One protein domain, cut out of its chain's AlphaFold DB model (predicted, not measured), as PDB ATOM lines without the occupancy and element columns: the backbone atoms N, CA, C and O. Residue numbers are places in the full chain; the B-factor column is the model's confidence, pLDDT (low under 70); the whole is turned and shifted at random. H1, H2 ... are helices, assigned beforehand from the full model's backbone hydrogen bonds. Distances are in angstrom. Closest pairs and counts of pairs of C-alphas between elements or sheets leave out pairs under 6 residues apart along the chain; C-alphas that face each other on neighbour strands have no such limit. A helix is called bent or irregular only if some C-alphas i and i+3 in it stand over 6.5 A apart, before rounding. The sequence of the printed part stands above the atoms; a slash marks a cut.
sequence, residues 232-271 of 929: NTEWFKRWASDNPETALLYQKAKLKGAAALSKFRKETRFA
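AT A GLANCE: This is residues 232 to 271 of the 929 residues of an uncharacterized protein of Aureobasidium melanogenum CBS 110374 (UniProt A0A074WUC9). Two helices, H2 and H3, fold back on each other as a helical hairpin, and H1 makes a corner with the first part of H2 at its end away from the hairpin's turn. H2 stands between H1 and H3 and touches both, and a gap is left between H1 and H3. The printed part has 40 residues with three named helices, in the order H1, H2, H3, and no named strand; the class is all helix. The whole is compact, with a radius of gyration of the C-alphas of 9.9 A, and the C-alphas span 25 by 18 by 17 A along their three main axes.

HOW THE PARTS SIT: The first helix, H1, residues 233 to 242, and the second, H2, residues 244 to 255, only just touch, with 3 pairs of C-alphas within 8 A, and they touch only at the corner by their link. H2 touches H1 with residues 246 to 247 alone, and the closest C-alphas, those of Ala 240 and Ala 247, are 5.1 A apart. The two run opposite ways at a steep tilt of 51 degrees. H2 and H3, residues 257 to 268, form a helical hairpin and touch, with 8 pairs of C-alphas within 8 A; the closest C-alphas are those of Ala 253 and Leu 261, 4.8 A apart. H2 touches H3 with residues 249 to 254 alone, and H3 touches H2 with residues 260 to 264 alone. H2 and H3 run opposite ways at a shallow tilt of 31 degrees, centre to centre 10.1 A. H1 and H3 are apart. In H1, H2 and H3 every O i to N i+4 pair is within hydrogen-bond range.

IN THESE COORDINATES: H1 begins with C-alpha 233 at (157.236, 113.865, 74.345) and is 13.7 A long from first to last C-alpha. H2 begins with C-alpha 244 at (146.506, 110.904, 64.847) and is 16.4 A long. H3 is 16.7 A long and ends with C-alpha 268 at (143.895, 99.033, 71.037). None of the three is bent.

THE WHOLE: The two C-alphas farthest apart, those of Glu 234 and Ala 259, are 25.5 A from each other, and the first and last printed C-alphas, of Asn 232 and Ala 271, are 15.0 A apart. The printed part has no cut. The links H1 to H2 and H2 to H3 are both tight, with 1 residue each, Asn 243 and Lys 256. The mean pLDDT of the printed part is 81.2; residues 232 to 238 and residue 271 are under 70. The mean of H1 is 67, that of H2 is 90 and that of H3 is 88.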
ATOM      1  N   ASN A 232     159.190 111.092  77.368       39.44
ATOM      2  CA  ASN A 232     159.753 111.556  76.100       39.44
ATOM      3  C   ASN A 232     158.590 112.019  75.195       39.44
ATOM      4  O   ASN A 232     157.915 111.205  74.556       39.44
ATOM      5  N   THR A 233     158.314 113.328  75.183       45.94
ATOM      6  CA  THR A 233     157.236 113.865  74.345       45.94
ATOM      7  C   THR A 233     157.587 113.843  72.866       45.94
ATOM      8  O   THR A 233     156.651 113.810  72.088       45.94
ATOM      9  N   GLU A 234     158.854 113.758  72.448       52.56
ATOM     10  CA  GLU A 234     159.199 113.585  71.027       52.56
ATOM     11  C   GLU A 234     158.750 112.221  70.500       52.56
ATOM     12  O   GLU A 234     158.139 112.155  69.437       52.56
ATOM     13  N   TRP A 235     158.937 111.141  71.271       65.25
ATOM     14  CA  TRP A 235     158.379 109.834  70.899       65.25
ATOM     15  C   TRP A 235     156.849 109.889  70.803       65.25
ATOM     16  O   TRP A 235     156.285 109.451  69.803       65.25
ATOM     17  N   PHE A 236     156.171 110.474  71.798       58.31
ATOM     18  CA  PHE A 236     154.706 110.547  71.782       58.31
ATOM     19  C   PHE A 236     154.169 111.504  70.703       58.31
ATOM     20  O   PHE A 236     153.159 111.190  70.089       58.31
ATOM     21  N   LYS A 237     154.835 112.637  70.434       67.62
ATOM     22  CA  LYS A 237     154.513 113.576  69.343       67.62
ATOM     23  C   LYS A 237     154.675 112.900  67.990       67.62
ATOM     24  O   LYS A 237     153.784 113.021  67.162       67.62
ATOM     25  N   ARG A 238     155.780 112.177  67.778       66.94
ATOM     26  CA  ARG A 238     156.042 111.450  66.533       66.94
ATOM     27  C   ARG A 238     155.019 110.338  66.337       66.94
ATOM     28  O   ARG A 238     154.290 110.373  65.358       66.94
ATOM     29  N   TRP A 239     154.843 109.462  67.328       80.50
ATOM     30  CA  TRP A 239     153.801 108.436  67.287       80.50
ATOM     31  C   TRP A 239     152.399 109.028  67.064       80.50
ATOM     32  O   TRP A 239     151.640 108.474  66.278       80.50
ATOM     33  N   ALA A 240     152.060 110.162  67.686       75.62
ATOM     34  CA  ALA A 240     150.772 110.834  67.495       75.62
ATOM     35  C   ALA A 240     150.634 111.557  66.144       75.62
ATOM     36  O   ALA A 240     149.521 111.670  65.642       75.62
ATOM     37  N   SER A 241     151.734 112.020  65.549       77.19
ATOM     38  CA  SER A 241     151.777 112.521  64.170       77.19
ATOM     39  C   SER A 241     151.563 111.383  63.173       77.19
ATOM     40  O   SER A 241     150.852 111.551  62.187       77.19
ATOM     41  N   ASP A 242     152.144 110.217  63.458       78.69
ATOM     42  CA  ASP A 242     152.056 109.015  62.630       78.69
ATOM     43  C   ASP A 242     150.719 108.256  62.843       78.69
ATOM     44  O   ASP A 242     150.306 107.473  61.992       78.69
ATOM     45  N   ASN A 243     150.024 108.479  63.973       84.06
ATOM     46  CA  ASN A 243     148.789 107.785  64.390       84.06
ATOM     47  C   ASN A 243     147.742 108.760  65.001       84.06
ATOM     48  O   ASN A 243     147.339 108.586  66.160       84.06
ATOM     49  N   PRO A 244     147.278 109.794  64.271       85.94
ATOM     50  CA  PRO A 244     146.506 110.904  64.847       85.94
ATOM     51  C   PRO A 244     145.163 110.492  65.466       85.94
ATOM     52  O   PRO A 244     144.798 110.992  66.533       85.94
ATOM     53  N   GLU A 245     144.438 109.550  64.860       89.88
ATOM     54  CA  GLU A 245     143.155 109.061  65.392       89.88
ATOM     55  C   GLU A 245     143.344 108.296  66.711       89.88
ATOM     56  O   GLU A 245     142.681 108.579  67.714       89.88
ATOM     57  N   THR A 246     144.314 107.379  66.746       86.19
ATOM     58  CA  THR A 246     144.671 106.589  67.932       86.19
ATOM     59  C   THR A 246     145.190 107.479  69.062       86.19
ATOM     60  O   THR A 246     144.867 107.254  70.229       86.19
ATOM     61  N   ALA A 247     145.934 108.540  68.737       88.00
ATOM     62  CA  ALA A 247     146.392 109.530  69.706       88.00
ATOM     63  C   ALA A 247     145.257 110.413  70.250       88.00
ATOM     64  O   ALA A 247     145.236 110.708  71.448       88.00
ATOM     65  N   LEU A 248     144.279 110.791  69.419       92.44
ATOM     66  CA  LEU A 248     143.073 111.494  69.867       92.44
ATOM     67  C   LEU A 248     142.230 110.615  70.805       92.44
ATOM     68  O   LEU A 248     141.737 111.099  71.826       92.44
ATOM     69  N   LEU A 249     142.096 109.321  70.500       91.12
ATOM     70  CA  LEU A 249     141.439 108.351  71.379       91.12
ATOM     71  C   LEU A 249     142.210 108.159  72.696       91.12
ATOM     72  O   LEU A 249     141.588 108.197  73.755       91.12
ATOM     73  N   TYR A 250     143.544 108.070  72.662       90.00
ATOM     74  CA  TYR A 250     144.389 108.035  73.864       90.00
ATOM     75  C   TYR A 250     144.200 109.284  74.738       90.00
ATOM     76  O   TYR A 250     144.062 109.169  75.956       90.00
ATOM     77  N   GLN A 251     144.144 110.485  74.145       91.69
ATOM     78  CA  GLN A 251     143.890 111.718  74.899       91.69
ATOM     79  C   GLN A 251     142.478 111.746  75.501       91.69
ATOM     80  O   GLN A 251     142.339 112.037  76.689       91.69
ATOM     81  N   LYS A 252     141.441 111.377  74.735       94.31
ATOM     82  CA  LYS A 252     140.060 111.255  75.239       94.31
ATOM     83  C   LYS A 252     139.951 110.234  76.377       94.31
ATOM     84  O   LYS A 252     139.274 110.501  77.365       94.31
ATOM     85  N   ALA A 253     140.637 109.098  76.268       90.81
ATOM     86  CA  ALA A 253     140.702 108.085  77.316       90.81
ATOM     87  C   ALA A 253     141.435 108.602  78.563       90.81
ATOM     88  O   ALA A 253     140.939 108.431  79.671       90.81
ATOM     89  N   LYS A 254     142.562 109.308  78.396       89.88
ATOM     90  CA  LYS A 254     143.313 109.903  79.512       89.88
ATOM     91  C   LYS A 254     142.513 110.980  80.256       89.88
ATOM     92  O   LYS A 254     142.570 111.031  81.481       89.88
ATOM     93  N   LEU A 255     141.775 111.830  79.538       92.62
ATOM     94  CA  LEU A 255     140.904 112.854  80.135       92.62
ATOM     95  C   LEU A 255     139.723 112.243  80.912       92.62
ATOM     96  O   LEU A 255     139.220 112.872  81.833       92.62
ATOM     97  N   LYS A 256     139.328 111.004  80.593       95.12
ATOM     98  CA  LYS A 256     138.338 110.205  81.335       95.12
ATOM     99  C   LYS A 256     138.946 109.352  82.469       95.12
ATOM    100  O   LYS A 256     138.303 108.424  82.953       95.12
ATOM    101  N   GLY A 257     140.172 109.652  82.899       87.75
ATOM    102  CA  GLY A 257     140.811 109.018  84.055       87.75
ATOM    103  C   GLY A 257     141.406 107.626  83.802       87.75
ATOM    104  O   GLY A 257     141.456 107.114  82.680       87.75
ATOM    105  N   ALA A 258     141.910 107.009  84.876       80.38
ATOM    106  CA  ALA A 258     142.727 105.795  84.804       80.38
ATOM    107  C   ALA A 258     141.980 104.575  84.232       80.38
ATOM    108  O   ALA A 258     142.543 103.843  83.417       80.38
ATOM    109  N   ALA A 259     140.707 104.381  84.595       90.94
ATOM    110  CA  ALA A 259     139.897 103.258  84.115       90.94
ATOM    111  C   ALA A 259     139.691 103.300  82.588       90.94
ATOM    112  O   ALA A 259     139.914 102.304  81.896       90.94
ATOM    113  N   ALA A 260     139.354 104.474  82.040       91.00
ATOM    114  CA  ALA A 260     139.209 104.665  80.598       91.00
ATOM    115  C   ALA A 260     140.545 104.492  79.855       91.00
ATOM    116  O   ALA A 260     140.581 103.878  78.787       91.00
ATOM    117  N   LEU A 261     141.657 104.965  80.433       82.62
ATOM    118  CA  LEU A 261     142.999 104.765  79.882       82.62
ATOM    119  C   LEU A 261     143.432 103.286  79.887       82.62
ATOM    120  O   LEU A 261     144.076 102.834  78.939       82.62
ATOM    121  N   SER A 262     143.066 102.524  80.922       83.69
ATOM    122  CA  SER A 262     143.307 101.076  81.005       83.69
ATOM    123  C   SER A 262     142.511 100.319  79.937       83.69
ATOM    124  O   SER A 262     143.087  99.563  79.147       83.69
ATOM    125  N   LYS A 263     141.207 100.610  79.824       92.62
ATOM    126  CA  LYS A 263     140.328 100.057  78.784       92.62
ATOM    127  C   LYS A 263     140.873 100.334  77.376       92.62
ATOM    128  O   LYS A 263     141.047  99.393  76.604       92.62
ATOM    129  N   PHE A 264     141.267 101.578  77.093       92.81
ATOM    130  CA  PHE A 264     141.891 101.964  75.823       92.81
ATOM    131  C   PHE A 264     143.124 101.111  75.481       92.81
ATOM    132  O   PHE A 264     143.225 100.619  74.357       92.81
ATOM    133  N   ARG A 265     144.053 100.900  76.429       87.00
ATOM    134  CA  ARG A 265     145.263 100.080  76.197       87.00
ATOM    135  C   ARG A 265     144.910  98.633  75.849       87.00
ATOM    136  O   ARG A 265     145.518  98.064  74.945       87.00
ATOM    137  N   LYS A 266     143.918  98.055  76.538       90.00
ATOM    138  CA  LYS A 266     143.448  96.679  76.315       90.00
ATOM    139  C   LYS A 266     142.778  96.516  74.945       90.00
ATOM    140  O   LYS A 266     143.068  95.553  74.244       90.00
ATOM    141  N   GLU A 267     141.929  97.465  74.550       89.38
ATOM    142  CA  GLU A 267     141.184  97.426  73.282       89.38
ATOM    143  C   GLU A 267     142.076  97.696  72.060       89.38
ATOM    144  O   GLU A 267     141.992  96.984  71.064       89.38
ATOM    145  N   THR A 268     142.984  98.673  72.146       85.50
ATOM    146  CA  THR A 268     143.895  99.033  71.037       85.50
ATOM    147  C   THR A 268     145.161  98.177  70.957       85.50
ATOM    148  O   THR A 268     145.939  98.332  70.018       85.50
ATOM    149  N   ARG A 269     145.401  97.298  71.943       84.94
ATOM    150  CA  ARG A 269     146.676  96.580  72.155       84.94
ATOM    151  C   ARG A 269     147.898  97.513  72.233       84.94
ATOM    152  O   ARG A 269     149.016  97.097  71.936       84.94
ATOM    153  N   PHE A 270     147.696  98.771  72.626       73.94
ATOM    154  CA  PHE A 270     148.743  99.790  72.662       73.94
ATOM    155  C   PHE A 270     149.768  99.502  73.769       73.94
ATOM    156  O   PHE A 270     149.545  99.792  74.948       73.94
ATOM    157  N   ALA A 271     150.910  98.953  73.358       63.78
ATOM    158  CA  ALA A 271     152.105  98.789  74.170       63.78
ATOM    159  C   ALA A 271     153.168  99.822  73.767       63.78
ATOM    160  O   ALA A 271     153.346 100.122  72.586       63.78
TER     161      ALA A 271